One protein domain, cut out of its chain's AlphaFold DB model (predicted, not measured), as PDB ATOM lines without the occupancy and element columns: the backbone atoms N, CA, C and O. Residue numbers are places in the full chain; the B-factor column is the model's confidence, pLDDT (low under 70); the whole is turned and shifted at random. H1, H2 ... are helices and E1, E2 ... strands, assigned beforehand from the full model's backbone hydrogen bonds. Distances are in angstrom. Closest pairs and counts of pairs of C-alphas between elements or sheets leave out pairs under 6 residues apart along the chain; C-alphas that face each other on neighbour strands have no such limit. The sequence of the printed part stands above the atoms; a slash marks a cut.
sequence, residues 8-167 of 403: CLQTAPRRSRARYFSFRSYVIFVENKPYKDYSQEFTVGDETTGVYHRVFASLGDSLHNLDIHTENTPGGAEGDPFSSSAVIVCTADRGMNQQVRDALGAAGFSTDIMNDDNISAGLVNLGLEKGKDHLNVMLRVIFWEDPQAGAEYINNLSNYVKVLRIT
ATOM      1  N   CYS A   8     126.398 194.187 162.967       54.75
ATOM      2  CA  CYS A   8     127.727 194.041 162.384       54.75
ATOM      3  C   CYS A   8     127.880 195.104 161.303       54.75
ATOM      4  O   CYS A   8     127.055 195.163 160.393       54.75
ATOM      5  N   LEU A   9     128.903 195.946 161.444       53.28
ATOM      6  CA  LEU A   9     129.287 196.941 160.449       53.28
ATOM      7  C   LEU A   9     130.494 196.428 159.676       53.28
ATOM      8  O   LEU A   9     131.542 196.251 160.293       53.28
ATOM      9  N   GLN A  10     130.370 196.268 158.359       54.22
ATOM     10  CA  GLN A  10     131.523 196.113 157.474       54.22
ATOM     11  C   GLN A  10     131.782 197.417 156.720       54.22
ATOM     12  O   GLN A  10     130.942 197.841 155.933       54.22
ATOM     13  N   THR A  11     132.947 198.029 156.948       49.88
ATOM     14  CA  THR A  11     133.471 199.102 156.079       49.88
ATOM     15  C   THR A  11     134.461 198.488 155.107       49.88
ATOM     16  O   THR A  11     135.336 197.751 155.556       49.88
ATOM     17  N   ALA A  12     134.298 198.731 153.805       51.19
ATOM     18  CA  ALA A  12     135.165 198.165 152.771       51.19
ATOM     19  C   ALA A  12     135.917 199.243 151.964       51.19
ATOM     20  O   ALA A  12     135.586 199.423 150.793       51.19
ATOM     21  N   PRO A  13     136.876 200.005 152.530       46.19
ATOM     22  CA  PRO A  13     137.664 200.946 151.741       46.19
ATOM     23  C   PRO A  13     138.491 200.189 150.694       46.19
ATOM     24  O   PRO A  13     139.526 199.617 151.011       46.19
ATOM     25  N   ARG A  14     138.043 200.242 149.435       54.16
ATOM     26  CA  ARG A  14     138.762 199.832 148.215       54.16
ATOM     27  C   ARG A  14     138.893 198.323 147.982       54.16
ATOM     28  O   ARG A  14     139.932 197.717 148.217       54.16
ATOM     29  N   ARG A  15     137.836 197.720 147.432       61.12
ATOM     30  CA  ARG A  15     137.888 196.356 146.875       61.12
ATOM     31  C   ARG A  15     138.636 196.356 145.539       61.12
ATOM     32  O   ARG A  15     138.335 197.195 144.687       61.12
ATOM     33  N   SER A  16     139.554 195.403 145.356       66.56
ATOM     34  CA  SER A  16     140.140 195.120 144.038       66.56
ATOM     35  C   SER A  16     139.038 194.705 143.057       66.56
ATOM     36  O   SER A  16     138.008 194.159 143.466       66.56
ATOM     37  N   ARG A  17     139.225 195.001 141.773       84.12
ATOM     38  CA  ARG A  17     138.241 194.676 140.743       84.12
ATOM     39  C   ARG A  17     138.123 193.171 140.557       84.12
ATOM     40  O   ARG A  17     139.121 192.448 140.576       84.12
ATOM     41  N   ALA A  18     136.890 192.712 140.395       87.69
ATOM     42  CA  ALA A  18     136.574 191.313 140.188       87.69
ATOM     43  C   ALA A  18     135.369 191.159 139.260       87.69
ATOM     44  O   ALA A  18     134.559 192.075 139.148       87.69
ATOM     45  N   ARG A  19     135.202 189.987 138.644       86.69
ATOM     46  CA  ARG A  19     134.047 189.718 137.777       86.69
ATOM     47  C   ARG A  19     132.730 189.818 138.542       86.69
ATOM     48  O   ARG A  19     131.738 190.318 138.022       86.69
ATOM     49  N   TYR A  20     132.725 189.322 139.774       90.75
ATOM     50  CA  TYR A  20     131.555 189.337 140.639       90.75
ATOM     51  C   TYR A  20     131.972 189.346 142.107       90.75
ATOM     52  O   TYR A  20     132.924 188.670 142.505       90.75
ATOM     53  N   PHE A  21     131.218 190.062 142.934       91.06
ATOM     54  CA  PHE A  21     131.241 189.856 144.376       91.06
ATOM     55  C   PHE A  21     129.839 189.933 144.949       91.06
ATOM     56  O   PHE A  21     128.965 190.600 144.402       91.06
ATOM     57  N   SER A  22     129.662 189.332 146.118       93.06
ATOM     58  CA  SER A  22     128.444 189.485 146.893       93.06
ATOM     59  C   SER A  22     128.666 189.359 148.383       93.06
ATOM     60  O   SER A  22     129.629 188.747 148.842       93.06
ATOM     61  N   PHE A  23     127.762 189.955 149.144       92.50
ATOM     62  CA  PHE A  23     127.731 189.877 150.588       92.50
ATOM     63  C   PHE A  23     126.359 189.409 151.060       92.50
ATOM     64  O   PHE A  23     125.337 189.933 150.610       92.50
ATOM     65  N   ARG A  24     126.336 188.455 151.995       93.75
ATOM     66  CA  ARG A  24     125.088 187.968 152.592       93.75
ATOM     67  C   ARG A  24     125.324 187.325 153.959       93.75
ATOM     68  O   ARG A  24     126.337 186.653 154.171       93.75
ATOM     69  N   SER A  25     124.372 187.501 154.878       94.06
ATOM     70  CA  SER A  25     124.268 186.683 156.089       94.06
ATOM     71  C   SER A  25     123.651 185.310 155.812       94.06
ATOM     72  O   SER A  25     122.668 185.195 155.077       94.06
ATOM     73  N   TYR A  26     124.150 184.305 156.519       95.50
ATOM     74  CA  TYR A  26     123.748 182.908 156.455       95.50
ATOM     75  C   TYR A  26     123.400 182.387 157.846       95.50
ATOM     76  O   TYR A  26     124.081 182.725 158.820       95.50
ATOM     77  N   VAL A  27     122.416 181.496 157.934       95.69
ATOM     78  CA  VAL A  27     122.312 180.578 159.073       95.69
ATOM     79  C   VAL A  27     123.215 179.387 158.800       95.69
ATOM     80  O   VAL A  27     123.035 178.688 157.809       95.69
ATOM     81  N   ILE A  28     124.240 179.194 159.630       95.62
ATOM     82  CA  ILE A  28     125.240 178.147 159.403       95.62
ATOM     83  C   ILE A  28     124.979 176.908 160.247       95.62
ATOM     84  O   ILE A  28     124.959 175.822 159.678       95.62
ATOM     85  N   PHE A  29     124.728 177.055 161.549       96.38
ATOM     86  CA  PHE A  29     124.466 175.924 162.439       96.38
ATOM     87  C   PHE A  29     123.157 176.116 163.195       96.38
ATOM     88  O   PHE A  29     122.927 177.192 163.748       96.38
ATOM     89  N   VAL A  30     122.341 175.065 163.224       96.00
ATOM     90  CA  VAL A  30     121.037 175.005 163.898       96.00
ATOM     91  C   VAL A  30     121.070 173.859 164.904       96.00
ATOM     92  O   VAL A  30     121.681 172.821 164.642       96.00
ATOM     93  N   GLU A  31     120.475 174.056 166.082       95.69
ATOM     94  CA  GLU A  31     120.468 173.024 167.125       95.69
ATOM     95  C   GLU A  31     119.753 171.761 166.624       95.69
ATOM     96  O   GLU A  31     118.706 171.826 165.972       95.69
ATOM     97  N   ASN A  32     120.319 170.597 166.932       95.25
ATOM     98  CA  ASN A  32     119.728 169.323 166.557       95.25
ATOM     99  C   ASN A  32     118.356 169.158 167.214       95.25
ATOM    100  O   ASN A  32     118.218 169.107 168.436       95.25
ATOM    101  N   LYS A  33     117.329 169.031 166.374       92.88
ATOM    102  CA  LYS A  33     115.954 168.822 166.833       92.88
ATOM    103  C   LYS A  33     115.793 167.429 167.449       92.88
ATOM    104  O   LYS A  33     116.256 166.452 166.853       92.88
ATOM    105  N   PRO A  34     115.068 167.300 168.575       89.25
ATOM    106  CA  PRO A  34     114.661 165.998 169.080       89.25
ATOM    107  C   PRO A  34     113.946 165.192 167.986       89.25
ATOM    108  O   PRO A  34     113.140 165.742 167.236       89.25
ATOM    109  N   TYR A  35     114.222 163.889 167.919       90.56
ATOM    110  CA  TYR A  35     113.561 162.928 167.019       90.56
ATOM    111  C   TYR A  35     113.861 163.051 165.514       90.56
ATOM    112  O   TYR A  35     113.262 162.311 164.734       90.56
ATOM    113  N   LYS A  36     114.796 163.911 165.090       93.56
ATOM    114  CA  LYS A  36     115.383 163.851 163.741       93.56
ATOM    115  C   LYS A  36     116.766 163.199 163.812       93.56
ATOM    116  O   LYS A  36     117.539 163.484 164.724       93.56
ATOM    117  N   ASP A  37     117.051 162.303 162.869       92.94
ATOM    118  CA  ASP A  37     118.372 161.691 162.731       92.94
ATOM    119  C   ASP A  37     119.305 162.630 161.953       92.94
ATOM    120  O   ASP A  37     118.995 163.024 160.831       92.94
ATOM    121  N   TYR A  38     120.437 162.974 162.566       93.88
ATOM    122  CA  TYR A  38     121.504 163.792 161.978       93.88
ATOM    123  C   TYR A  38     122.809 162.995 161.820       93.88
ATOM    124  O   TYR A  38     123.875 163.582 161.667       93.88
ATOM    125  N   SER A  39     122.760 161.660 161.885       90.81
ATOM    126  CA  SER A  39     123.946 160.792 161.818       90.81
ATOM    127  C   SER A  39     124.734 160.911 160.510       90.81
ATOM    128  O   SER A  39     125.927 160.611 160.490       90.81
ATOM    129  N   GLN A  40     124.075 161.351 159.434       89.56
ATOM    130  CA  GLN A  40     124.680 161.587 158.119       89.56
ATOM    131  C   GLN A  40     125.023 163.062 157.870       89.56
ATOM    132  O   GLN A  40     125.576 163.392 156.825       89.56
ATOM    133  N   GLU A  41     124.712 163.946 158.817       90.62
ATOM    134  CA  GLU A  41     124.925 165.384 158.684       90.62
ATOM    135  C   GLU A  41     126.232 165.811 159.354       90.62
ATOM    136  O   GLU A  41     126.694 165.223 160.338       90.62
ATOM    137  N   PHE A  42     126.824 166.897 158.860       91.00
ATOM    138  CA  PHE A  42     127.952 167.515 159.546       91.00
ATOM    139  C   PHE A  42     127.470 168.174 160.842       91.00
ATOM    140  O   PHE A  42     126.707 169.143 160.804       91.00
ATOM    141  N   THR A  43     127.947 167.671 161.983       94.31
ATOM    142  CA  THR A  43     127.581 168.169 163.313       94.31
ATOM    143  C   THR A  43     128.778 168.708 164.093       94.31
ATOM    144  O   THR A  43     129.919 168.288 163.900       94.31
ATOM    145  N   VAL A  44     128.516 169.681 164.967       94.81
ATOM    146  CA  VAL A  44     129.504 170.341 165.832       94.81
ATOM    147  C   VAL A  44     128.925 170.599 167.223       94.81
ATOM    148  O   VAL A  44     127.709 170.634 167.404       94.81
ATOM    149  N   GLY A  45     129.805 170.850 168.193       93.81
ATOM    150  CA  GLY A  45     129.426 171.152 169.574       93.81
ATOM    151  C   GLY A  45     129.332 169.913 170.463       93.81
ATOM    152  O   GLY A  45     129.841 168.847 170.122       93.81
ATOM    153  N   ASP A  46     128.733 170.084 171.637       92.44
ATOM    154  CA  ASP A  46     128.648 169.077 172.697       92.44
ATOM    155  C   ASP A  46     127.475 169.356 173.656       92.44
ATOM    156  O   ASP A  46     126.701 170.298 173.485       92.44
ATOM    157  N   GLU A  47     127.330 168.558 174.715       88.44
ATOM    158  CA  GLU A  47     126.264 168.759 175.706       88.44
ATOM    159  C   GLU A  47     126.352 170.103 176.450       88.44
ATOM    160  O   GLU A  47     125.336 170.594 176.948       88.44
ATOM    161  N   THR A  48     127.526 170.733 176.518       89.38
ATOM    162  CA  THR A  48     127.718 172.015 177.215       89.38
ATOM    163  C   THR A  48     127.285 173.184 176.337       89.38
ATOM    164  O   THR A  48     126.617 174.108 176.799       89.38
ATOM    165  N   THR A  49     127.644 173.134 175.059       87.19
ATOM    166  CA  THR A  49     127.441 174.211 174.081       87.19
ATOM    167  C   THR A  49     126.171 174.043 173.248       87.19
ATOM    168  O   THR A  49     125.681 175.023 172.685       87.19
ATOM    169  N   GLY A  50     125.597 172.839 173.232       92.44
ATOM    170  CA  GLY A  50     124.580 172.398 172.278       92.44
ATOM    171  C   GLY A  50     125.218 171.576 171.157       92.44
ATOM    172  O   GLY A  50     126.379 171.786 170.812       92.44
ATOM    173  N   VAL A  51     124.454 170.639 170.594       95.69
ATOM    174  CA  VAL A  51     124.865 169.872 169.411       95.69
ATOM    175  C   VAL A  51     124.102 170.428 168.222       95.69
ATOM    176  O   VAL A  51     122.873 170.486 168.247       95.69
ATOM    177  N   TYR A  52     124.832 170.850 167.200       96.69
ATOM    178  CA  TYR A  52     124.282 171.542 166.043       96.69
ATOM    179  C   TYR A  52     124.638 170.804 164.763       96.69
ATOM    180  O   TYR A  52     125.721 170.228 164.675       96.69
ATOM    181  N   HIS A  53     123.779 170.896 163.757       96.19
ATOM    182  CA  HIS A  53     124.058 170.452 162.396       96.19
ATOM    183  C   HIS A  53     124.193 171.665 161.481       96.19
ATOM    184  O   HIS A  53     123.724 172.766 161.793       96.19
ATOM    185  N   ARG A  54     124.880 171.480 160.354       95.44
ATOM    186  CA  ARG A  54     125.047 172.539 159.363       95.44
ATOM    187  C   ARG A  54     123.825 172.628 158.451       95.44
ATOM    188  O   ARG A  54     123.400 171.632 157.890       95.44
ATOM    189  N   VAL A  55     123.316 173.843 158.278       94.88
ATOM    190  CA  VAL A  55     122.309 174.192 157.256       94.88
ATOM    191  C   VAL A  55     122.949 175.069 156.175       94.88
ATOM    192  O   VAL A  55     122.720 174.892 154.985       94.88
ATOM    193  N   PHE A  56     123.795 176.014 156.598       94.19
ATOM    194  CA  PHE A  56     124.535 176.943 155.738       94.19
ATOM    195  C   PHE A  56     123.699 177.577 154.614       94.19
ATOM    196  O   PHE A  56     124.124 177.607 153.459       94.19
ATOM    197  N   ALA A  57     122.530 178.112 154.976       95.12
ATOM    198  CA  ALA A  57     121.562 178.677 154.041       95.12
ATOM    199  C   ALA A  57     121.513 180.213 154.081       95.12
ATOM    200  O   ALA A  57     121.609 180.831 155.150       95.12
ATOM    201  N   SER A  58     121.365 180.830 152.911       95.12
ATOM    202  CA  SER A  58     121.271 182.280 152.735       95.12
ATOM    203  C   SER A  58     119.984 182.851 153.350       95.12
ATOM    204  O   SER A  58     118.904 182.265 153.259       95.12
ATOM    205  N   LEU A  59     120.085 184.022 153.991       95.44
ATOM    206  CA  LEU A  59     118.948 184.687 154.654       95.44
ATOM    207  C   LEU A  59     118.191 185.684 153.754       95.44
ATOM    208  O   LEU A  59     117.346 186.445 154.230       95.44
ATOM    209  N   GLY A  60     118.443 185.655 152.449       94.62
ATOM    210  CA  GLY A  60     117.762 186.474 151.449       94.62
ATOM    211  C   GLY A  60     118.613 186.653 150.198       94.62
ATOM    212  O   GLY A  60     119.624 185.969 150.032       94.62
ATOM    213  N   ASP A  61     118.228 187.607 149.355       95.56
ATOM    214  CA  ASP A  61     119.042 188.003 148.206       95.56
ATOM    215  C   ASP A  61     120.326 188.704 148.663       95.56
ATOM    216  O   ASP A  61     120.372 189.344 149.727       95.56
ATOM    217  N   SER A  62     121.388 188.539 147.880       94.12
ATOM    218  CA  SER A  62     122.709 189.047 148.224       94.12
ATOM    219  C   SER A  62     122.881 190.517 147.840       94.12
ATOM    220  O   SER A  62     122.317 191.000 146.864       94.12
ATOM    221  N   LEU A  63     123.735 191.227 148.578       94.19
ATOM    222  CA  LEU A  63     124.228 192.547 148.188       94.19
ATOM    223  C   LEU A  63     125.429 192.357 147.256       94.19
ATOM    224  O   LEU A  63     126.527 192.048 147.728       94.19
ATOM    225  N   HIS A  64     125.239 192.498 145.946       92.94
ATOM    226  CA  HIS A  64     126.279 192.245 144.941       92.94
ATOM    227  C   HIS A  64     126.661 193.489 144.139       92.94
ATOM    228  O   HIS A  64     126.050 194.549 144.250       92.94
ATOM    229  N   ASN A  65     127.699 193.354 143.316       90.62
ATOM    230  CA  ASN A  65     128.333 194.433 142.555       90.62
ATOM    231  C   ASN A  65     127.474 195.097 141.463       90.62
ATOM    232  O   ASN A  65     128.025 195.866 140.688       90.62
ATOM    233  N   LEU A  66     126.177 194.799 141.366       90.25
ATOM    234  CA  LEU A  66     125.267 195.541 140.481       90.25
ATOM    235  C   LEU A  66     124.351 196.488 141.269       90.25
ATOM    236  O   LEU A  66     123.961 197.511 140.729       90.25
ATOM    237  N   ASP A  67     124.079 196.185 142.545       91.00
ATOM    238  CA  ASP A  67     123.062 196.894 143.344       91.00
ATOM    239  C   ASP A  67     123.589 197.440 144.671       91.00
ATOM    240  O   ASP A  67     122.863 198.095 145.416       91.00
ATOM    241  N   ILE A  68     124.837 197.135 145.031       93.12
ATOM    242  CA  ILE A  68     125.390 197.583 146.303       93.12
ATOM    243  C   ILE A  68     125.580 199.101 146.308       93.12
ATOM    244  O   ILE A  68     126.136 199.702 145.385       93.12
ATOM    245  N   HIS A  69     125.171 199.713 147.410       95.50
ATOM    246  CA  HIS A  69     125.342 201.133 147.640       95.50
ATOM    247  C   HIS A  69     126.784 201.415 148.058       95.50
ATOM    248  O   HIS A  69     127.259 200.886 149.072       95.50
ATOM    249  N   THR A  70     127.474 202.250 147.291       93.38
ATOM    250  CA  THR A  70     128.860 202.654 147.556       93.38
ATOM    251  C   THR A  70     129.048 204.144 147.279       93.38
ATOM    252  O   THR A  70     128.152 204.786 146.743       93.38
ATOM    253  N   GLU A  71     130.208 204.716 147.604       92.50
ATOM    254  CA  GLU A  71     130.526 206.122 147.279       92.50
ATOM    255  C   GLU A  71     130.402 206.432 145.775       92.50
ATOM    256  O   GLU A  71     129.945 207.508 145.400       92.50
ATOM    257  N   ASN A  72     130.758 205.469 144.925       92.88
ATOM    258  CA  ASN A  72     130.652 205.546 143.466       92.88
ATOM    259  C   ASN A  72     129.291 205.083 142.911       92.88
ATOM    260  O   ASN A  72     129.041 205.242 141.719       92.88
ATOM    261  N   THR A  73     128.432 204.495 143.746       94.62
ATOM    262  CA  THR A  73     127.077 204.023 143.404       94.62
ATOM    263  C   THR A  73     126.094 204.424 144.515       94.62
ATOM    264  O   THR A  73     125.486 203.562 145.164       94.62
ATOM    265  N   PRO A  74     125.986 205.729 144.839       95.62
ATOM    266  CA  PRO A  74     125.217 206.189 145.991       95.62
ATOM    267  C   PRO A  74     123.742 205.824 145.820       95.62
ATOM    268  O   PRO A  74     123.148 206.067 144.771       95.62
ATOM    269  N   GLY A  75     123.160 205.191 146.838       93.69
ATOM    270  CA  GLY A  75     121.777 204.716 146.812       93.69
ATOM    271  C   GLY A  75     121.493 203.662 145.736       93.69
ATOM    272  O   GLY A  75     120.338 203.508 145.354       93.69
ATOM    273  N   GLY A  76     122.526 202.985 145.221       90.44
ATOM    274  CA  GLY A  76     122.389 201.994 144.150       90.44
ATOM    275  C   GLY A  76     122.315 202.605 142.749       90.44
ATOM    276  O   GLY A  76     121.882 201.937 141.816       90.44
ATOM    277  N   ALA A  77     122.708 203.874 142.588       93.06
ATOM    278  CA  ALA A  77     122.804 204.509 141.277       93.06
ATOM    279  C   ALA A  77     123.805 203.789 140.355       93.06
ATOM    280  O   ALA A  77     124.772 203.184 140.825       93.06
ATOM    281  N   GLU A  78     123.595 203.916 139.040       90.75
ATOM    282  CA  GLU A  78     124.520 203.397 138.029       90.75
ATOM    283  C   GLU A  78     125.941 203.930 138.256       90.75
ATOM    284  O   GLU A  78     126.156 205.126 138.467       90.75
ATOM    285  N   GLY A  79     126.923 203.034 138.189       91.19
ATOM    286  CA  GLY A  79     128.317 203.381 138.413       91.19
ATOM    287  C   GLY A  79     129.189 202.155 138.646       91.19
ATOM    288  O   GLY A  79     128.789 201.019 138.401       91.19
ATOM    289  N   ASP A  80     130.404 202.407 139.119       90.00
ATOM    290  CA  ASP A  80     131.399 201.378 139.405       90.00
ATOM    291  C   ASP A  80     131.572 201.192 140.923       90.00
ATOM    292  O   ASP A  80     132.215 202.029 141.565       90.00
ATOM    293  N   PRO A  81     131.056 200.102 141.524       90.69
ATOM    294  CA  PRO A  81     131.133 199.893 142.968       90.69
ATOM    295  C   PRO A  81     132.503 199.387 143.446       90.69
ATOM    296  O   PRO A  81     132.696 199.163 144.647       90.69
ATOM    297  N   PHE A  82     133.464 199.162 142.546       88.62
ATOM    298  CA  PHE A  82     134.818 198.762 142.916       88.62
ATOM    299  C   PHE A  82     135.644 199.951 143.405       88.62
ATOM    300  O   PHE A  82     135.335 201.111 143.150       88.62
ATOM    301  N   SER A  83     136.719 199.666 144.150       83.50
ATOM    302  CA  SER A  83     137.589 200.699 144.738       83.50
ATOM    303  C   SER A  83     136.852 201.776 145.562       83.50
ATOM    304  O   SER A  83     137.389 202.858 145.784       83.50
ATOM    305  N   SER A  84     135.653 201.458 146.053       86.81
ATOM    306  CA  SER A  84     134.696 202.384 146.662       86.81
ATOM    307  C   SER A  84     134.291 201.904 148.054       86.81
ATOM    308  O   SER A  84     134.255 200.693 148.304       86.81
ATOM    309  N   SER A  85     134.012 202.826 148.977       87.88
ATOM    310  CA  SER A  85     133.581 202.458 150.327       87.88
ATOM    311  C   SER A  85     132.103 202.083 150.352       87.88
ATOM    312  O   SER A  85     131.261 202.738 149.744       87.88
ATOM    313  N   ALA A  86     131.786 201.050 151.126       91.62
ATOM    314  CA  ALA A  86     130.422 200.661 151.454       91.62
ATOM    315  C   ALA A  86     130.318 200.382 152.951       91.62
ATOM    316  O   ALA A  86     131.282 199.927 153.576       91.62
ATOM    317  N   VAL A  87     129.131 200.623 153.491       93.38
ATOM    318  CA  VAL A  87     128.715 200.232 154.830       93.38
ATOM    319  C   VAL A  87     127.641 199.165 154.690       93.38
ATOM    320  O   VAL A  87     126.686 199.344 153.939       93.38
ATOM    321  N   ILE A  88     127.772 198.069 155.431       94.12
ATOM    322  CA  ILE A  88     126.719 197.056 155.529       94.12
ATOM    323  C   ILE A  88     126.312 196.925 156.987       94.12
ATOM    324  O   ILE A  88     127.170 196.673 157.833       94.12
ATOM    325  N   VAL A  89     125.023 197.119 157.270       94.56
ATOM    326  CA  VAL A  89     124.432 197.017 158.605       94.56
ATOM    327  C   VAL A  89     123.655 195.709 158.692       94.56
ATOM    328  O   VAL A  89     122.522 195.598 158.228       94.56
ATOM    329  N   CYS A  90     124.279 194.707 159.303       93.88
ATOM    330  CA  CYS A  90     123.673 193.396 159.512       93.88
ATOM    331  C   CYS A  90     123.000 193.337 160.886       93.88
ATOM    332  O   CYS A  90     123.696 193.410 161.903       93.88
ATOM    333  N   THR A  91     121.668 193.253 160.941       93.50
ATOM    334  CA  THR A  91     120.910 193.253 162.207       93.50
ATOM    335  C   THR A  91     119.501 192.673 162.064       93.50
ATOM    336  O   THR A  91     118.947 192.591 160.968       93.50
ATOM    337  N   ALA A  92     118.902 192.283 163.191       92.62
ATOM    338  CA  ALA A  92     117.541 191.753 163.258       92.62
ATOM    339  C   ALA A  92     116.466 192.800 163.592       92.62
ATOM    340  O   ALA A  92     115.271 192.506 163.503       92.62
ATOM    341  N   ASP A  93     116.878 194.017 163.951       92.44
ATOM    342  CA  ASP A  93     115.997 195.060 164.471       92.44
ATOM    343  C   ASP A  93     116.166 196.379 163.704       92.44
ATOM    344  O   ASP A  93     117.278 196.877 163.514       92.44
ATOM    345  N   ARG A  94     115.045 196.956 163.265       92.81
ATOM    346  CA  ARG A  94     114.984 198.216 162.514       92.81
ATOM    347  C   ARG A  94     115.417 199.412 163.362       92.81
ATOM    348  O   ARG A  94     116.048 200.325 162.841       92.81
ATOM    349  N   GLY A  95     115.104 199.414 164.658       91.12
ATOM    350  CA  GLY A  95     115.520 200.468 165.585       91.12
ATOM    351  C   GLY A  95     117.032 200.460 165.810       91.12
ATOM    352  O   GLY A  95     117.666 201.513 165.768       91.12
ATOM    353  N   MET A  96     117.631 199.273 165.961       90.00
ATOM    354  CA  MET A  96     119.090 199.114 165.984       90.00
ATOM    355  C   MET A  96     119.727 199.584 164.674       90.00
ATOM    356  O   MET A  96     120.704 200.329 164.709       90.00
ATOM    357  N   ASN A  97     119.164 199.188 163.527       92.88
ATOM    358  CA  ASN A  97     119.642 199.632 162.219       92.88
ATOM    359  C   ASN A  97     119.669 201.168 162.132       92.88
ATOM    360  O   ASN A  97     120.718 201.744 161.841       92.88
ATOM    361  N   GLN A  98     118.561 201.826 162.491       92.56
ATOM    362  CA  GLN A  98     118.461 203.284 162.470       92.56
ATOM    363  C   GLN A  98     119.479 203.952 163.402       92.56
ATOM    364  O   GLN A  98     120.175 204.865 162.973       92.56
ATOM    365  N   GLN A  99     119.652 203.470 164.638       91.69
ATOM    366  CA  GLN A  99     120.647 204.045 165.555       91.69
ATOM    367  C   GLN A  99     122.079 203.932 165.028       91.69
ATOM    368  O   GLN A  99     122.887 204.839 165.225       91.69
ATOM    369  N   VAL A 100     122.409 202.821 164.363       91.50
ATOM    370  CA  VAL A 100     123.719 202.651 163.723       91.50
ATOM    371  C   VAL A 100     123.879 203.632 162.565       91.50
ATOM    372  O   VAL A 100     124.928 204.270 162.467       91.50
ATOM    373  N   ARG A 101     122.849 203.801 161.726       93.88
ATOM    374  CA  ARG A 101     122.844 204.782 160.628       93.88
ATOM    375  C   ARG A 101     123.015 206.210 161.144       93.88
ATOM    376  O   ARG A 101     123.873 206.927 160.639       93.88
ATOM    377  N   ASP A 102     122.288 206.593 162.191       94.06
ATOM    378  CA  ASP A 102     122.381 207.922 162.809       94.06
ATOM    379  C   ASP A 102     123.782 208.179 163.382       94.06
ATOM    380  O   ASP A 102     124.367 209.242 163.164       94.06
ATOM    381  N   ALA A 103     124.359 207.193 164.078       92.62
ATOM    382  CA  ALA A 103     125.706 207.297 164.633       92.62
ATOM    383  C   ALA A 103     126.780 207.424 163.538       92.62
ATOM    384  O   ALA A 103     127.732 208.189 163.693       92.62
ATOM    385  N   LEU A 104     126.626 206.700 162.427       92.00
ATOM    386  CA  LEU A 104     127.511 206.813 161.270       92.00
ATOM    387  C   LEU A 104     127.355 208.162 160.558       92.00
ATOM    388  O   LEU A 104     128.362 208.777 160.211       92.00
ATOM    389  N   GLY A 105     126.124 208.654 160.405       94.62
ATOM    390  CA  GLY A 105     125.847 209.989 159.874       94.62
ATOM    391  C   GLY A 105     126.491 211.088 160.722       94.62
ATOM    392  O   GLY A 105     127.182 211.957 160.194       94.62
ATOM    393  N   ALA A 106     126.374 210.997 162.051       95.75
ATOM    394  CA  ALA A 106     127.045 211.907 162.983       95.75
ATOM    395  C   ALA A 106     128.583 211.822 162.912       95.75
ATOM    396  O   ALA A 106     129.267 212.802 163.204       95.75
ATOM    397  N   ALA A 107     129.130 210.673 162.506       93.12
ATOM    398  CA  ALA A 107     130.557 210.480 162.251       93.12
ATOM    399  C   ALA A 107     131.003 210.925 160.840       93.12
ATOM    400  O   ALA A 107     132.186 210.815 160.522       93.12
ATOM    401  N   GLY A 108     130.087 211.438 160.007       94.19
ATOM    402  CA  GLY A 108     130.375 211.990 158.681       94.19
ATOM    403  C   GLY A 108     130.220 211.015 157.510       94.19
ATOM    404  O   GLY A 108     130.579 211.370 156.390       94.19
ATOM    405  N   PHE A 109     129.696 209.804 157.725       92.19
ATOM    406  CA  PHE A 109     129.402 208.873 156.630       92.19
ATOM    407  C   PHE A 109     128.078 209.230 155.947       92.19
ATOM    408  O   PHE A 109     127.080 209.489 156.621       92.19
ATOM    409  N   SER A 110     128.039 209.182 154.612       93.62
ATOM    410  CA  SER A 110     126.784 209.333 153.865       93.62
ATOM    411  C   SER A 110     125.849 208.149 154.118       93.62
ATOM    412  O   SER A 110     126.279 206.994 154.137       93.62
ATOM    413  N   THR A 111     124.553 208.415 154.267       91.69
ATOM    414  CA  THR A 111     123.521 207.369 154.317       91.69
ATOM    415  C   THR A 111     123.402 206.605 153.002       91.69
ATOM    416  O   THR A 111     122.991 205.446 153.007       91.69
ATOM    417  N   ASP A 112     123.824 207.217 151.895       95.31
ATOM    418  CA  ASP A 112     123.701 206.665 150.545       95.31
ATOM    419  C   ASP A 112     124.701 205.546 150.262       95.31
ATOM    420  O   ASP A 112     124.613 204.919 149.218       95.31
ATOM    421  N   ILE A 113     125.637 205.265 151.172       94.38
ATOM    422  CA  ILE A 113     126.573 204.132 151.054       94.38
ATOM    423  C   ILE A 113     126.243 203.000 152.039       94.38
ATOM    424  O   ILE A 113     127.015 202.051 152.190       94.38
ATOM    425  N   MET A 114     125.128 203.125 152.767       95.06
ATOM    426  CA  MET A 114     124.724 202.205 153.827       95.06
ATOM    427  C   MET A 114     123.670 201.213 153.326       95.06
ATOM    428  O   MET A 114     122.548 201.585 152.979       95.06
ATOM    429  N   ASN A 115     124.025 199.934 153.364       95.94
ATOM    430  CA  ASN A 115     123.228 198.803 152.905       95.94
ATOM    431  C   ASN A 115     122.655 198.025 154.094       95.94
ATOM    432  O   ASN A 115     123.306 197.905 155.135       95.94
ATOM    433  N   ASP A 116     121.476 197.443 153.907       94.50
ATOM    434  CA  ASP A 116     120.822 196.606 154.908       94.50
ATOM    435  C   ASP A 116     121.085 195.121 154.650       94.50
ATOM    436  O   ASP A 116     120.839 194.611 153.560       94.50
ATOM    437  N   ASP A 117     121.532 194.407 155.683       94.62
ATOM    438  CA  ASP A 117     121.567 192.945 155.710       94.62
ATOM    439  C   ASP A 117     120.628 192.444 156.817       94.62
ATOM    440  O   ASP A 117     120.969 192.338 157.999       94.62
ATOM    441  N   ASN A 118     119.376 192.220 156.425       93.62
ATOM    442  CA  ASN A 118     118.278 191.978 157.354       93.62
ATOM    443  C   ASN A 118     118.254 190.523 157.826       93.62
ATOM    444  O   ASN A 118     118.086 189.609 157.015       93.62
ATOM    445  N   ILE A 119     118.339 190.315 159.142       94.31
ATOM    446  CA  ILE A 119     118.201 188.997 159.774       94.31
ATOM    447  C   ILE A 119     116.798 188.866 160.372       94.31
ATOM    448  O   ILE A 119     116.507 189.396 161.443       94.31
ATOM    449  N   SER A 120     115.906 188.137 159.705       93.88
ATOM    450  CA  SER A 120     114.550 187.924 160.221       93.88
ATOM    451  C   SER A 120     114.503 186.821 161.276       93.88
ATOM    452  O   SER A 120     114.891 185.685 161.013       93.88
ATOM    453  N   ALA A 121     113.913 187.116 162.437       90.62
ATOM    454  CA  ALA A 121     113.627 186.112 163.468       90.62
ATOM    455  C   ALA A 121     112.598 185.050 163.021       90.62
ATOM    456  O   ALA A 121     112.405 184.060 163.716       90.62
ATOM    457  N   GLY A 122     111.931 185.244 161.876       91.88
ATOM    458  CA  GLY A 122     111.092 184.214 161.256       91.88
ATOM    459  C   GLY A 122     111.887 183.109 160.552       91.88
ATOM    460  O   GLY A 122     111.308 182.081 160.219       91.88
ATOM    461  N   LEU A 123     113.188 183.312 160.324       94.56
ATOM    462  CA  LEU A 123     114.078 182.350 159.663       94.56
ATOM    463  C   LEU A 123     115.119 181.745 160.607       94.56
ATOM    464  O   LEU A 123     115.719 180.732 160.265       94.56
ATOM    465  N   VAL A 124     115.374 182.384 161.752       94.94
ATOM    466  CA  VAL A 124     116.453 182.005 162.671       94.94
ATOM    467  C   VAL A 124     116.061 182.190 164.136       94.94
ATOM    468  O   VAL A 124     115.336 183.117 164.502       94.94
ATOM    469  N   ASN A 125     116.616 181.346 164.997       93.75
ATOM    470  CA  ASN A 125     116.495 181.395 166.446       93.75
ATOM    471  C   ASN A 125     117.670 182.167 167.068       93.75
ATOM    472  O   ASN A 125     118.710 181.607 167.411       93.75
ATOM    473  N   LEU A 126     117.506 183.482 167.215       90.94
ATOM    474  CA  LEU A 126     118.559 184.385 167.691       90.94
ATOM    475  C   LEU A 126     118.801 184.294 169.205       90.94
ATOM    476  O   LEU A 126     117.864 184.221 170.000       90.94
ATOM    477  N   GLY A 127     120.065 184.432 169.601       88.81
ATOM    478  CA  GLY A 127     120.507 184.605 170.984       88.81
ATOM    479  C   GLY A 127     122.005 184.322 171.130       88.81
ATOM    480  O   GLY A 127     122.716 184.182 170.135       88.81
ATOM    481  N   LEU A 128     122.502 184.319 172.367       87.75
ATOM    482  CA  LEU A 128     123.903 183.976 172.688       87.75
ATOM    483  C   LEU A 128     124.018 182.742 173.589       87.75
ATOM    484  O   LEU A 128     125.119 182.286 173.882       87.75
ATOM    485  N   GLU A 129     122.888 182.286 174.106       91.12
ATOM    486  CA  GLU A 129     122.743 181.119 174.946       91.12
ATOM    487  C   GLU A 129     122.772 179.824 174.124       91.12
ATOM    488  O   GLU A 129     122.627 179.832 172.902       91.12
ATOM    489  N   LYS A 130     122.960 178.700 174.822       92.88
ATOM    490  CA  LYS A 130     122.877 177.356 174.247       92.88
ATOM    491  C   LYS A 130     121.544 177.162 173.508       92.88
ATOM    492  O   LYS A 130     120.496 177.569 174.011       92.88
ATOM    493  N   GLY A 131     121.607 176.513 172.349       91.19
ATOM    494  CA  GLY A 131     120.452 176.180 171.511       91.19
ATOM    495  C   GLY A 131     120.021 177.290 170.553       91.19
ATOM    496  O   GLY A 131     118.918 177.257 170.007       91.19
ATOM    497  N   LYS A 132     120.864 178.310 170.365       94.38
ATOM    498  CA  LYS A 132     120.623 179.416 169.430       94.38
ATOM    499  C   LYS A 132     121.416 179.239 168.154       94.38
ATOM    500  O   LYS A 132     122.526 178.714 168.169       94.38
ATOM    501  N   ASP A 133     120.848 179.721 167.060       95.69
ATOM    502  CA  ASP A 133     121.428 179.529 165.743       95.69
ATOM    503  C   ASP A 133     122.732 180.308 165.599       95.69
ATOM    504  O   ASP A 133     122.878 181.465 166.021       95.69
ATOM    505  N   HIS A 134     123.693 179.676 164.938       94.56
ATOM    506  CA  HIS A 134     124.930 180.328 164.563       94.56
ATOM    507  C   HIS A 134     124.757 180.974 163.199       94.56
ATOM    508  O   HIS A 134     124.252 180.372 162.251       94.56
ATOM    509  N   LEU A 135     125.252 182.202 163.094       93.62
ATOM    510  CA  LEU A 135     125.205 182.982 161.871       93.62
ATOM    511  C   LEU A 135     126.607 183.147 161.306       93.62
ATOM    512  O   LEU A 135     127.557 183.420 162.047       93.62
ATOM    513  N   ASN A 136     126.708 183.023 159.991       91.56
ATOM    514  CA  ASN A 136     127.885 183.378 159.223       91.56
ATOM    515  C   ASN A 136     127.568 184.607 158.368       91.56
ATOM    516  O   ASN A 136     126.432 184.826 157.965       91.56
ATOM    517  N   VAL A 137     128.575 185.427 158.118       89.31
ATOM    518  CA  VAL A 137     128.485 186.543 157.187       89.31
ATOM    519  C   VAL A 137     129.612 186.344 156.196       89.31
ATOM    520  O   VAL A 137     130.765 186.193 156.607       89.31
ATOM    521  N   MET A 138     129.278 186.304 154.911       88.75
ATOM    522  CA  MET A 138     130.230 185.945 153.869       88.75
ATOM    523  C   MET A 138     130.313 187.039 152.815       88.75
ATOM    524  O   MET A 138     129.296 187.471 152.278       88.75
ATOM    525  N   LEU A 139     131.548 187.433 152.494       88.56
ATOM    526  CA  LEU A 139     131.896 188.128 151.262       88.56
ATOM    527  C   LEU A 139     132.398 187.079 150.264       88.56
ATOM    528  O   LEU A 139     133.443 186.466 150.478       88.56
ATOM    529  N   ARG A 140     131.656 186.875 149.183       88.88
ATOM    530  CA  ARG A 140     132.049 186.039 148.051       88.88
ATOM    531  C   ARG A 140     132.675 186.924 146.983       88.88
ATOM    532  O   ARG A 140     132.140 187.986 146.687       88.88
ATOM    533  N   VAL A 141     133.770 186.468 146.385       88.06
ATOM    534  CA  VAL A 141     134.394 187.124 145.231       88.06
ATOM    535  C   VAL A 141     134.749 186.070 144.193       88.06
ATOM    536  O   VAL A 141     135.229 184.992 144.546       88.06
ATOM    537  N   ILE A 142     134.489 186.370 142.924       85.31
ATOM    538  CA  ILE A 142     134.798 185.516 141.779       85.31
ATOM    539  C   ILE A 142     135.637 186.322 140.787       85.31
ATOM    540  O   ILE A 142     135.254 187.426 140.414       85.31
ATOM    541  N   PHE A 143     136.775 185.734 140.403       82.69
ATOM    542  CA  PHE A 143     137.843 186.263 139.542       82.69
ATOM    543  C   PHE A 143     138.230 187.702 139.793       82.69
ATOM    544  O   PHE A 143     137.593 188.625 139.303       82.69
ATOM    545  N   TRP A 144     139.355 187.884 140.460       86.44
ATOM    546  CA  TRP A 144     140.040 189.163 140.441       86.44
ATOM    547  C   TRP A 144     140.519 189.468 139.020       86.44
ATOM    548  O   TRP A 144     141.133 188.605 138.393       86.44
ATOM    549  N   GLU A 145     140.250 190.681 138.532       85.06
ATOM    550  CA  GLU A 145     140.782 191.150 137.243       85.06
ATOM    551  C   GLU A 145     142.320 191.155 137.274       85.06
ATOM    552  O   GLU A 145     142.972 190.742 136.318       85.06
ATOM    553  N   ASP A 146     142.893 191.548 138.417       87.81
ATOM    554  CA  ASP A 146     144.307 191.383 138.746       87.81
ATOM    555  C   ASP A 146     144.460 190.359 139.890       87.81
ATOM    556  O   ASP A 146     144.148 190.667 141.050       87.81
ATOM    557  N   PRO A 147     144.964 189.141 139.602       88.06
ATOM    558  CA  PRO A 147     145.194 188.114 140.612       88.06
ATOM    559  C   PRO A 147     146.141 188.536 141.741       88.06
ATOM    560  O   PRO A 147     145.954 188.092 142.875       88.06
ATOM    561  N   GLN A 148     147.142 189.383 141.468       89.94
ATOM    562  CA  GLN A 148     148.080 189.852 142.492       89.94
ATOM    563  C   GLN A 148     147.395 190.834 143.438       89.94
ATOM    564  O   GLN A 148     147.482 190.668 144.653       89.94
ATOM    565  N   ALA A 149     146.644 191.798 142.898       85.75
ATOM    566  CA  ALA A 149     145.844 192.711 143.713       85.75
ATOM    567  C   ALA A 149     144.770 191.967 144.526       85.75
ATOM    568  O   ALA A 149     144.514 192.301 145.683       85.75
ATOM    569  N   GLY A 150     144.160 190.929 143.949       87.62
ATOM    570  CA  GLY A 150     143.238 190.042 144.656       87.62
ATOM    571  C   GLY A 150     143.887 189.299 145.824       87.62
ATOM    572  O   GLY A 150     143.341 189.271 146.928       87.62
ATOM    573  N   ALA A 151     145.074 188.727 145.605       88.75
ATOM    574  CA  ALA A 151     145.843 188.067 146.658       88.75
ATOM    575  C   ALA A 151     146.253 189.053 147.763       88.75
ATOM    576  O   ALA A 151     146.115 188.735 148.943       88.75
ATOM    577  N   GLU A 152     146.686 190.261 147.400       89.25
ATOM    578  CA  GLU A 152     147.021 191.327 148.349       89.25
ATOM    579  C   GLU A 152     145.807 191.734 149.195       89.25
ATOM    580  O   GLU A 152     145.916 191.854 150.416       89.25
ATOM    581  N   TYR A 153     144.635 191.880 148.572       85.50
ATOM    582  CA  TYR A 153     143.387 192.173 149.274       85.50
ATOM    583  C   TYR A 153     143.042 191.090 150.307       85.50
ATOM    584  O   TYR A 153     142.745 191.412 151.457       85.50
ATOM    585  N   ILE A 154     143.120 189.810 149.923       85.69
ATOM    586  CA  ILE A 154     142.816 188.677 150.809       85.69
ATOM    587  C   ILE A 154     143.843 188.543 151.941       85.69
ATOM    588  O   ILE A 154     143.466 188.351 153.098       85.69
ATOM    589  N   ASN A 155     145.133 188.675 151.636       90.06
ATOM    590  CA  ASN A 155     146.200 188.521 152.626       90.06
ATOM    591  C   ASN A 155     146.270 189.695 153.610       90.06
ATOM    592  O   ASN A 155     146.793 189.538 154.712       90.06
ATOM    593  N   ASN A 156     145.702 190.849 153.248       88.38
ATOM    594  CA  ASN A 156     145.728 192.065 154.056       88.38
ATOM    595  C   ASN A 156     144.319 192.602 154.353       88.38
ATOM    596  O   ASN A 156     144.123 193.813 154.462       88.38
ATOM    597  N   LEU A 157     143.330 191.713 154.511       83.44
ATOM    598  CA  LEU A 157     141.918 192.077 154.694       83.44
ATOM    599  C   LEU A 157     141.680 193.135 155.775       83.44
ATOM    600  O   LEU A 157     140.810 193.977 155.601       83.44
ATOM    601  N   SER A 158     142.450 193.154 156.866       85.62
ATOM    602  CA  SER A 158     142.309 194.154 157.938       85.62
ATOM    603  C   SER A 158     142.561 195.599 157.491       85.62
ATOM    604  O   SER A 158     142.090 196.529 158.144       85.62
ATOM    605  N   ASN A 159     143.297 195.797 156.392       84.62
ATOM    606  CA  ASN A 159     143.532 197.117 155.802       84.62
ATOM    607  C   ASN A 159     142.295 197.615 155.045       84.62
ATOM    608  O   ASN A 159     142.064 198.820 154.960       84.62
ATOM    609  N   TYR A 160     141.495 196.679 154.531       80.75
ATOM    610  CA  TYR A 160     140.367 196.947 153.646       80.75
ATOM    611  C   TYR A 160     139.014 196.691 154.293       80.75
ATOM    612  O   TYR A 160     138.014 197.121 153.748       80.75
ATOM    613  N   VAL A 161     138.944 195.952 155.398       83.31
ATOM    614  CA  VAL A 161     137.700 195.510 156.023       83.31
ATOM    615  C   VAL A 161     137.782 195.714 157.527       83.31
ATOM    616  O   VAL A 161     138.610 195.111 158.207       83.31
ATOM    617  N   LYS A 162     136.866 196.521 158.071       85.88
ATOM    618  CA  LYS A 162     136.640 196.593 159.524       85.88
ATOM    619  C   LYS A 162     135.281 196.024 159.864       85.88
ATOM    620  O   LYS A 162     134.298 196.450 159.267       85.88
ATOM    621  N   VAL A 163     135.257 195.123 160.845       86.00
ATOM    622  CA  VAL A 163     134.051 194.506 161.397       86.00
ATOM    623  C   VAL A 163     133.831 195.014 162.816       86.00
ATOM    624  O   VAL A 163     134.654 194.763 163.694       86.00
ATOM    625  N   LEU A 164     132.722 195.717 163.057       87.31
ATOM    626  CA  LEU A 164     132.343 196.160 164.403       87.31
ATOM    627  C   LEU A 164     131.107 195.411 164.883       87.31
ATOM    628  O   LEU A 164     130.077 195.440 164.217       87.31
ATOM    629  N   ARG A 165     131.191 194.805 166.070       87.06
ATOM    630  CA  ARG A 165     130.023 194.289 166.788       87.06
ATOM    631  C   ARG A 165     129.485 195.378 167.706       87.06
ATOM    632  O   ARG A 165     130.136 195.746 168.679       87.06
ATOM    633  N   ILE A 166     128.277 195.840 167.425       85.50
ATOM    634  CA  ILE A 166     127.603 196.876 168.208       85.50
ATOM    635  C   ILE A 166     126.612 196.202 169.155       85.50
ATOM    636  O   ILE A 166     125.918 195.256 168.783       85.50
ATOM    637  N   THR A 167     126.587 196.638 170.411       82.81
ATOM    638  CA  THR A 167     125.615 196.198 171.417       82.81
ATOM    639  C   THR A 167     125.130 197.430 172.168       82.81
ATOM    640  O   THR A 167     125.965 198.179 172.683       82.81
TER     641      THR A 167
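What this domain is: This is residues 8 to 167 of the 403 residues of an uncharacterized protein of Firmicutes bacterium ADurb.Bin506 (UniProt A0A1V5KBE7). A long, strongly curled sheet, built on the paired ribbon of E2 and E7, runs past a small sheet that has the helix H1 over its other side. The hairpin of E3 and E4 widens the ribbon at one end, beside residues 26 to 31 of E2, while at the other end, after Trp 144 of E7, the short helices H2 and H3 lead back to the small sheet's edge strand E8. The 160 printed residues hold three named helices and eight named strands, in the order E1 E2 E3 E4 E5 H1 E6 E7 H2 H3 E8, class mixed. The long sheet has the order E3 E4 E2 E7, antiparallel throughout; the small one, E6 E5 E1 E8, is mixed. The whole is only just compact, close to loose, with a radius of gyration of the C-alphas of 17.7 A and spans of 52 by 38 by 25 A.

Where its parts are: E2, residues 18 to 31, begins at C-alpha 18 (136.574, 191.313, 140.188) and is 36.3 A long. E7, residues 134 to 144, measures 29.8 A, and E4, residues 50 to 58, 22.1 A with a bend of 58 degrees at residue 53. E3 is residues 43 to 46. The small sheet has E1, residues 8 to 11; E5, 87 to 91; E6, 114 to 118; and E8, 162 to 166, ending at C-alpha 166 (127.603, 196.876, 168.208). H1, residues 94 to 106, spans 18.3 A from C-alpha 94 (114.984, 198.216, 162.514). H2 is residues 147 to 155 and H3 residues 157 to 160.

How they stand to each other: In the long sheet E2 and E7 are antiparallel at 161 degrees, with N 26 and O 136 2.8 A apart. E4 and E2 are antiparallel, with N 55 to O 28 at 2.9 A. In the hairpin of E3 and E4, N 50 and O 46 are 2.8 A apart. H2 only grazes this sheet with residues 147 to 153; the closest C-alphas of E7 and H2 are Trp 144 and Gly 150, 5.4 A apart. The closest C-alphas of E2 and E6, Ser 25 and Asp 117, are 6.8 A apart. In the small sheet E6 and E5 are parallel, with N 115 to O 87 at 2.8 A. E5 and E1 are antiparallel, with N 8 to O 90 at 3.0 A. E1 and E8 are antiparallel, with N 9 to O 164 at 3.1 A. E5, H1 and E6 form a strand-helix-strand unit, two parallel neighbour strands with a helix between, and its crossover is right-handed. H1 is on one face of this sheet, making two layers, at a height over the sheet of 9.0 A, and runs along E5 at 24 degrees on the local plane; the closest C-alphas are Thr 91 and Asn 97, 6.5 A apart. H2 and H3 are close but not clearly touching, with the C-alphas of Tyr 153 and Tyr 160 closest at 7.1 A. Every O i to N i+4 pair is within hydrogen-bond range in H1 and H2; H3 is too short for such a pair.

The domain as a whole: The two C-alphas farthest apart, Tyr 35 and Gly 108, are 52.5 A from each other. The printed part has no cut. The links E2 to E3, E4 to E5 and E6 to E7 are long, and residues 22 to 23 of E2 pair antiparallel with residues 63 to 64 of the second. The mean pLDDT of the printed part is 89.4; residues 8 to 16 are under 70.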